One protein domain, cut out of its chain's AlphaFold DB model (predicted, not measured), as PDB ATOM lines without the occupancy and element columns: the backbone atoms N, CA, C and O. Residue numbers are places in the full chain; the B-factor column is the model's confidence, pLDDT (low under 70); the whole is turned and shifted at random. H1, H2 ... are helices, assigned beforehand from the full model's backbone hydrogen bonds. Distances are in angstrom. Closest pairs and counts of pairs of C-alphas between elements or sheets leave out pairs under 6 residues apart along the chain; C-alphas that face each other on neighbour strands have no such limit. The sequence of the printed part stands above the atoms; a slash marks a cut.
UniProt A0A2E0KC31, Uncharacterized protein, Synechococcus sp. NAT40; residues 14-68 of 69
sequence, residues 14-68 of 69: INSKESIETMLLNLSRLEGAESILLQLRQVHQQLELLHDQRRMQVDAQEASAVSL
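AT A GLANCE: This is residues 14 to 68 of the 69 residues of an uncharacterized protein of Synechococcus sp. NAT40 (UniProt A0A2E0KC31). A short helix, H1, and a much longer one, H2, lie side by side as a lopsided helical hairpin, and H2 runs on far past H1, so that residues 52 to 68 stick out as a single arm. The printed part has 55 residues with two named helices, H1 then H2, and no named strand; the class is all helix. It is extended, with a radius of gyration of the C-alphas of 16.6 A, and spans 58 by 15 by 8 A, a rod.

HOW THE PARTS SIT: H1, residues 14 to 27, and H2, residues 34 to 66, form a helical hairpin. They touch, and their closest C-alphas, those of Lys 17 and His 44, are 5.9 A apart. Their lines stand at a shallow tilt of 14 degrees and run opposite ways. H2 touches H1 with residues 37 to 51 alone. In H1 and H2 every O i to N i+4 pair is within hydrogen-bond range.

IN THESE COORDINATES: H1 begins at C-alpha 14, (34.978, -3.713, -47.593), and measures 20.1 A from first to last C-alpha. H2 measures 48.6 A, from C-alpha 34 at (52.908, -14.124, -35.268) to C-alpha 66 at (11.658, -8.113, -60.206).

THE WHOLE: The C-alphas farthest apart, those of Glu 31 and Leu 68, are 58.1 A apart. The printed part has no cut, and a short link of 6 residues joins H1 to H2. Residues 52 to 68, of which 52 to 66 belong to H2, stand free. The mean pLDDT of the printed part is 91.9; residues 64 to 65 and 67 to 68 are under 70.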
ATOM      1  N   ILE A  14      33.872  -3.978 -46.658       94.25
ATOM      2  CA  ILE A  14      34.978  -3.713 -47.593       94.25
ATOM      3  C   ILE A  14      36.081  -2.906 -46.900       94.25
ATOM      4  O   ILE A  14      37.209  -3.382 -46.796       94.25
ATOM      5  N   ASN A  15      35.736  -1.753 -46.319       96.62
ATOM      6  CA  ASN A  15      36.709  -0.886 -45.650       96.62
ATOM      7  C   ASN A  15      37.401  -1.590 -44.466       96.62
ATOM      8  O   ASN A  15      38.580  -1.361 -44.182       96.62
ATOM      9  N   SER A  16      36.669  -2.449 -43.749       98.06
ATOM     10  CA  SER A  16      37.212  -3.213 -42.619       98.06
ATOM     11  C   SER A  16      38.229  -4.260 -43.078       98.06
ATOM     12  O   SER A  16      39.277  -4.402 -42.450       98.06
ATOM     13  N   LYS A  17      37.960  -4.959 -44.189       98.25
ATOM     14  CA  LYS A  17      38.904  -5.919 -44.783       98.25
ATOM     15  C   LYS A  17      40.185  -5.230 -45.259       98.25
ATOM     16  O   LYS A  17      41.263  -5.643 -44.842       98.25
ATOM     17  N   GLU A  18      40.068  -4.121 -45.993       98.31
ATOM     18  CA  GLU A  18      41.217  -3.306 -46.440       98.31
ATOM     19  C   GLU A  18      42.075  -2.805 -45.259       98.31
ATOM     20  O   GLU A  18      43.311  -2.788 -45.306       98.31
ATOM     21  N   SER A  19      41.423  -2.438 -44.150       98.62
ATOM     22  CA  SER A  19      42.117  -2.036 -42.921       98.62
ATOM     23  C   SER A  19      42.917  -3.196 -42.319       98.62
ATOM     24  O   SER A  19      44.066  -3.005 -41.916       98.62
ATOM     25  N   ILE A  20      42.356  -4.410 -42.295       98.62
ATOM     26  CA  ILE A  20      43.068  -5.602 -41.815       98.62
ATOM     27  C   ILE A  20      44.237  -5.959 -42.735       98.62
ATOM     28  O   ILE A  20      45.316  -6.271 -42.234       98.62
ATOM     29  N   GLU A  21      44.073  -5.878 -44.055       98.62
ATOM     30  CA  GLU A  21      45.168  -6.095 -45.011       98.62
ATOM     31  C   GLU A  21      46.333  -5.131 -44.749       98.62
ATOM     32  O   GLU A  21      47.491  -5.547 -44.656       98.62
ATOM     33  N   THR A  22      46.023  -3.855 -44.510       98.56
ATOM     34  CA  THR A  22      47.015  -2.843 -44.121       98.56
ATOM     35  C   THR A  22      47.708  -3.204 -42.802       98.56
ATOM     36  O   THR A  22      48.933  -3.122 -42.692       98.56
ATOM     37  N   MET A  23      46.951  -3.645 -41.792       98.50
ATOM     38  CA  MET A  23      47.518  -4.083 -40.511       98.50
ATOM     39  C   MET A  23      48.436  -5.297 -40.673       98.50
ATOM     40  O   MET A  23      49.517  -5.319 -40.086       98.50
ATOM     41  N   LEU A  24      48.048  -6.283 -41.486       98.62
ATOM     42  CA  LEU A  24      48.859  -7.467 -41.769       98.62
ATOM     43  C   LEU A  24      50.207  -7.083 -42.394       98.62
ATOM     44  O   LEU A  24      51.239  -7.581 -41.949       98.62
ATOM     45  N   LEU A  25      50.210  -6.165 -43.368       98.31
ATOM     46  CA  LEU A  25      51.432  -5.669 -44.013       98.31
ATOM     47  C   LEU A  25      52.354  -4.912 -43.048       98.31
ATOM     48  O   LEU A  25      53.578  -5.030 -43.129       98.31
ATOM     49  N   ASN A  26      51.779  -4.129 -42.137       97.75
ATOM     50  CA  ASN A  26      52.551  -3.363 -41.161       97.75
ATOM     51  C   ASN A  26      53.158  -4.273 -40.084       97.75
ATOM     52  O   ASN A  26      54.325  -4.116 -39.722       97.75
ATOM     53  N   LEU A  27      52.381  -5.241 -39.592       97.81
ATOM     54  CA  LEU A  27      52.786  -6.135 -38.507       97.81
ATOM     55  C   LEU A  27      53.695  -7.277 -38.968       97.81
ATOM     56  O   LEU A  27      54.435  -7.811 -38.150       97.81
ATOM     57  N   SER A  28      53.716  -7.626 -40.260       97.31
ATOM     58  CA  SER A  28      54.591  -8.689 -40.784       97.31
ATOM     59  C   SER A  28      56.086  -8.385 -40.654       97.31
ATOM     60  O   SER A  28      56.910  -9.259 -40.902       97.31
ATOM     61  N   ARG A  29      56.443  -7.139 -40.322       95.69
ATOM     62  CA  ARG A  29      57.825  -6.675 -40.129       95.69
ATOM     63  C   ARG A  29      58.273  -6.714 -38.666       95.69
ATOM     64  O   ARG A  29      59.425  -6.391 -38.397       95.69
ATOM     65  N   LEU A  30      57.375  -7.040 -37.735       97.62
ATOM     66  CA  LEU A  30      57.656  -7.058 -36.302       97.62
ATOM     67  C   LEU A  30      57.891  -8.490 -35.823       97.62
ATOM     68  O   LEU A  30      57.031  -9.355 -35.988       97.62
ATOM     69  N   GLU A  31      59.036  -8.724 -35.187       96.81
ATOM     70  CA  GLU A  31      59.292  -9.973 -34.467       96.81
ATOM     71  C   GLU A  31      58.310 -10.116 -33.291       96.81
ATOM     72  O   GLU A  31      58.047  -9.150 -32.570       96.81
ATOM     73  N   GLY A  32      57.752 -11.315 -33.096       97.62
ATOM     74  CA  GLY A  32      56.805 -11.590 -32.010       97.62
ATOM     75  C   GLY A  32      55.340 -11.256 -32.326       97.62
ATOM     76  O   GLY A  32      54.485 -11.354 -31.444       97.62
ATOM     77  N   ALA A  33      55.020 -10.856 -33.562       98.19
ATOM     78  CA  ALA A  33      53.655 -10.537 -33.988       98.19
ATOM     79  C   ALA A  33      52.888 -11.736 -34.589       98.19
ATOM     80  O   ALA A  33      51.777 -11.567 -35.096       98.19
ATOM     81  N   GLU A  34      53.434 -12.954 -34.551       98.19
ATOM     82  CA  GLU A  34      52.908 -14.124 -35.268       98.19
ATOM     83  C   GLU A  34      51.472 -14.472 -34.854       98.19
ATOM     84  O   GLU A  34      50.627 -14.769 -35.704       98.19
ATOM     85  N   SER A  35      51.179 -14.397 -33.552       98.38
ATOM     86  CA  SER A  35      49.843 -14.665 -33.010       98.38
ATOM     87  C   SER A  35      48.826 -13.609 -33.451       98.38
ATOM     88  O   SER A  35      47.709 -13.958 -33.830       98.38
ATOM     89  N   ILE A  36      49.227 -12.335 -33.485       98.50
ATOM     90  CA  ILE A  36      48.386 -11.220 -33.937       98.50
ATOM     91  C   ILE A  36      48.090 -11.370 -35.430       98.50
ATOM     92  O   ILE A  36      46.937 -11.279 -35.846       98.50
ATOM     93  N   LEU A  37      49.106 -11.674 -36.243       98.75
ATOM     94  CA  LEU A  37      48.941 -11.924 -37.675       98.75
ATOM     95  C   LEU A  37      47.983 -13.094 -37.945       98.75
ATOM     96  O   LEU A  37      47.174 -13.029 -38.871       98.75
ATOM     97  N   LEU A  38      48.062 -14.165 -37.149       98.69
ATOM     98  CA  LEU A  38      47.144 -15.299 -37.261       98.69
ATOM     99  C   LEU A  38      45.702 -14.892 -36.937       98.69
ATOM    100  O   LEU A  38      44.799 -15.213 -37.707       98.69
ATOM    101  N   GLN A  39      45.494 -14.159 -35.842       98.81
ATOM    102  CA  GLN A  39      44.171 -13.681 -35.439       98.81
ATOM    103  C   GLN A  39      43.574 -12.723 -36.475       98.81
ATOM    104  O   GLN A  39      42.414 -12.867 -36.850       98.81
ATOM    105  N   LEU A  40      44.370 -11.797 -37.014       98.81
ATOM    106  CA  LEU A  40      43.920 -10.871 -38.054       98.81
ATOM    107  C   LEU A  40      43.481 -11.597 -39.329       98.81
ATOM    108  O   LEU A  40      42.449 -11.246 -39.896       98.81
ATOM    109  N   ARG A  41      44.190 -12.653 -39.750       98.75
ATOM    110  CA  ARG A  41      43.750 -13.493 -40.880       98.75
ATOM    111  C   ARG A  41      42.417 -14.188 -40.606       98.75
ATOM    112  O   ARG A  41      41.576 -14.254 -41.498       98.75
ATOM    113  N   GLN A  42      42.208 -14.680 -39.385       98.75
ATOM    114  CA  GLN A  42      40.940 -15.303 -38.996       98.75
ATOM    115  C   GLN A  42      39.788 -14.295 -39.029       98.75
ATOM    116  O   GLN A  42      38.738 -14.591 -39.595       98.75
ATOM    117  N   VAL A  43      39.994 -13.090 -38.486       98.75
ATOM    118  CA  VAL A  43      38.991 -12.014 -38.539       98.75
ATOM    119  C   VAL A  43      38.711 -11.611 -39.986       98.75
ATOM    120  O   VAL A  43      37.550 -11.516 -40.368       98.75
ATOM    121  N   HIS A  44      39.742 -11.453 -40.822       98.75
ATOM    122  CA  HIS A  44      39.568 -11.156 -42.246       98.75
ATOM    123  C   HIS A  44      38.685 -12.200 -42.942       98.75
ATOM    124  O   HIS A  44      37.737 -11.851 -43.642       98.75
ATOM    125  N   GLN A  45      38.948 -13.490 -42.712       98.62
ATOM    126  CA  GLN A  45      38.145 -14.569 -43.287       98.62
ATOM    127  C   GLN A  45      36.690 -14.536 -42.795       98.62
ATOM    128  O   GLN A  45      35.773 -14.759 -43.581       98.62
ATOM    129  N   GLN A  46      36.456 -14.223 -41.518       98.62
ATOM    130  CA  GLN A  46      35.101 -14.060 -40.979       98.62
ATOM    131  C   GLN A  46      34.363 -12.877 -41.623       98.62
ATOM    132  O   GLN A  46      33.175 -12.993 -41.921       98.62
ATOM    133  N   LEU A  47      35.059 -11.764 -41.879       98.06
ATOM    134  CA  LEU A  47      34.487 -10.613 -42.579       98.06
ATOM    135  C   LEU A  47      34.165 -10.926 -44.042       98.06
ATOM    136  O   LEU A  47      33.144 -10.454 -44.535       98.06
ATOM    137  N   GLU A  48      34.986 -11.731 -44.722       97.44
ATOM    138  CA  GLU A  48      34.693 -12.187 -46.088       97.44
ATOM    139  C   GLU A  48      33.414 -13.027 -46.125       97.44
ATOM    140  O   GLU A  48      32.497 -12.721 -46.880       97.44
ATOM    141  N   LEU A  49      33.297 -14.011 -45.227       97.31
ATOM    142  CA  LEU A  49      32.095 -14.843 -45.122       97.31
ATOM    143  C   LEU A  49      30.844 -14.008 -44.822       97.31
ATOM    144  O   LEU A  49      29.789 -14.234 -45.413       97.31
ATOM    145  N   LEU A  50      30.951 -13.031 -43.917       96.00
ATOM    146  CA  LEU A  50      29.849 -12.124 -43.609       96.00
ATOM    147  C   LEU A  50      29.484 -11.253 -44.820       96.00
ATOM    148  O   LEU A  50      28.304 -11.020 -45.077       96.00
ATOM    149  N   HIS A  51      30.474 -10.784 -45.574       94.12
ATOM    150  CA  HIS A  51      30.249  -9.986 -46.772       94.12
ATOM    151  C   HIS A  51      29.545 -10.788 -47.868       94.12
ATOM    152  O   HIS A  51      28.549 -10.312 -48.413       94.12
ATOM    153  N   ASP A  52      29.976 -12.023 -48.122       93.12
ATOM    154  CA  ASP A  52      29.324 -12.917 -49.082       93.12
ATOM    155  C   ASP A  52      27.867 -13.201 -48.698       93.12
ATOM    156  O   ASP A  52      26.974 -13.109 -49.541       93.12
ATOM    157  N   GLN A  53      27.593 -13.451 -47.413       92.31
ATOM    158  CA  GLN A  53      26.224 -13.631 -46.916       92.31
ATOM    159  C   GLN A  53      25.344 -12.404 -47.183       92.31
ATOM    160  O   GLN A  53      24.193 -12.547 -47.597       92.31
ATOM    161  N   ARG A  54      25.870 -11.195 -46.958       88.56
ATOM    162  CA  ARG A  54      25.126  -9.945 -47.185       88.56
ATOM    163  C   ARG A  54      24.874  -9.700 -48.667       88.56
ATOM    164  O   ARG A  54      23.770  -9.302 -49.023       88.56
ATOM    165  N   ARG A  55      25.848  -9.997 -49.531       88.06
ATOM    166  CA  ARG A  55      25.676  -9.920 -50.989       88.06
ATOM    167  C   ARG A  55      24.572 -10.852 -51.476       88.06
ATOM    168  O   ARG A  55      23.656 -10.396 -52.144       88.06
ATOM    169  N   MET A  56      24.588 -12.113 -51.041       87.81
ATOM    170  CA  MET A  56      23.545 -13.082 -51.400       87.81
ATOM    171  C   MET A  56      22.144 -12.639 -50.950       87.81
ATOM    172  O   MET A  56      21.166 -12.896 -51.647       87.81
ATOM    173  N   GLN A  57      22.027 -11.977 -49.794       85.31
ATOM    174  CA  GLN A  57      20.749 -11.439 -49.314       85.31
ATOM    175  C   GLN A  57      20.234 -10.295 -50.191       85.31
ATOM    176  O   GLN A  57      19.041 -10.266 -50.486       85.31
ATOM    177  N   VAL A  58      21.114  -9.386 -50.618       83.19
ATOM    178  CA  VAL A  58      20.758  -8.287 -51.530       83.19
ATOM    179  C   VAL A  58      20.325  -8.848 -52.884       83.19
ATOM    180  O   VAL A  58      19.223  -8.546 -53.332       83.19
ATOM    181  N   ASP A  59      21.117  -9.753 -53.467       80.75
ATOM    182  CA  ASP A  59      20.808 -10.387 -54.755       80.75
ATOM    183  C   ASP A  59      19.452 -11.126 -54.709       80.75
ATOM    184  O   ASP A  59      18.639 -11.039 -55.632       80.75
ATOM    185  N   ALA A  60      19.162 -11.826 -53.603       78.00
ATOM    186  CA  ALA A  60      17.888 -12.516 -53.401       78.00
ATOM    187  C   ALA A  60      16.696 -11.550 -53.259       78.00
ATOM    188  O   ALA A  60      15.601 -11.838 -53.751       78.00
ATOM    189  N   GLN A  61      16.890 -10.407 -52.594       75.81
ATOM    190  CA  GLN A  61      15.861  -9.374 -52.451       75.81
ATOM    191  C   GLN A  61      15.545  -8.705 -53.792       75.81
ATOM    192  O   GLN A  61      14.371  -8.517 -54.116       75.81
ATOM    193  N   GLU A  62      16.566  -8.405 -54.594       74.06
ATOM    194  CA  GLU A  62      16.400  -7.828 -55.931       74.06
ATOM    195  C   GLU A  62      15.671  -8.795 -56.878       74.06
ATOM    196  O   GLU A  62      14.708  -8.405 -57.540       74.06
ATOM    197  N   ALA A  63      16.033 -10.083 -56.871       71.94
ATOM    198  CA  ALA A  63      15.355 -11.105 -57.674       71.94
ATOM    199  C   ALA A  63      13.864 -11.271 -57.308       71.94
ATOM    200  O   ALA A  63      13.013 -11.455 -58.188       71.94
ATOM    201  N   SER A  64      13.523 -11.173 -56.017       69.81
ATOM    202  CA  SER A  64      12.130 -11.225 -55.559       69.81
ATOM    203  C   SER A  64      11.332  -9.976 -55.946       69.81
ATOM    204  O   SER A  64      10.131 -10.090 -56.186       69.81
ATOM    205  N   ALA A  65      11.966  -8.800 -56.003       69.00
ATOM    206  CA  ALA A  65      11.310  -7.552 -56.390       69.00
ATOM    207  C   ALA A  65      10.967  -7.519 -57.889       69.00
ATOM    208  O   ALA A  65       9.869  -7.108 -58.250       69.00
ATOM    209  N   VAL A  66      11.865  -8.023 -58.745       70.62
ATOM    210  CA  VAL A  66      11.658  -8.113 -60.206       70.62
ATOM    211  C   VAL A  66      10.566  -9.124 -60.581       70.62
ATOM    212  O   VAL A  66       9.888  -8.962 -61.587       70.62
ATOM    213  N   SER A  67      10.357 -10.162 -59.768       65.44
ATOM    214  CA  SER A  67       9.340 -11.195 -60.034       65.44
ATOM    215  C   SER A  67       7.899 -10.747 -59.729       65.44
ATOM    216  O   SER A  67       6.953 -11.441 -60.096       65.44
ATOM    217  N   LEU A  68       7.724  -9.622 -59.025       62.09
ATOM    218  CA  LEU A  68       6.424  -9.065 -58.624       62.09
ATOM    219  C   LEU A  68       6.013  -7.821 -59.437       62.09
ATOM    220  O   LEU A  68       4.925  -7.291 -59.210       62.09
TER     221      LEU A  68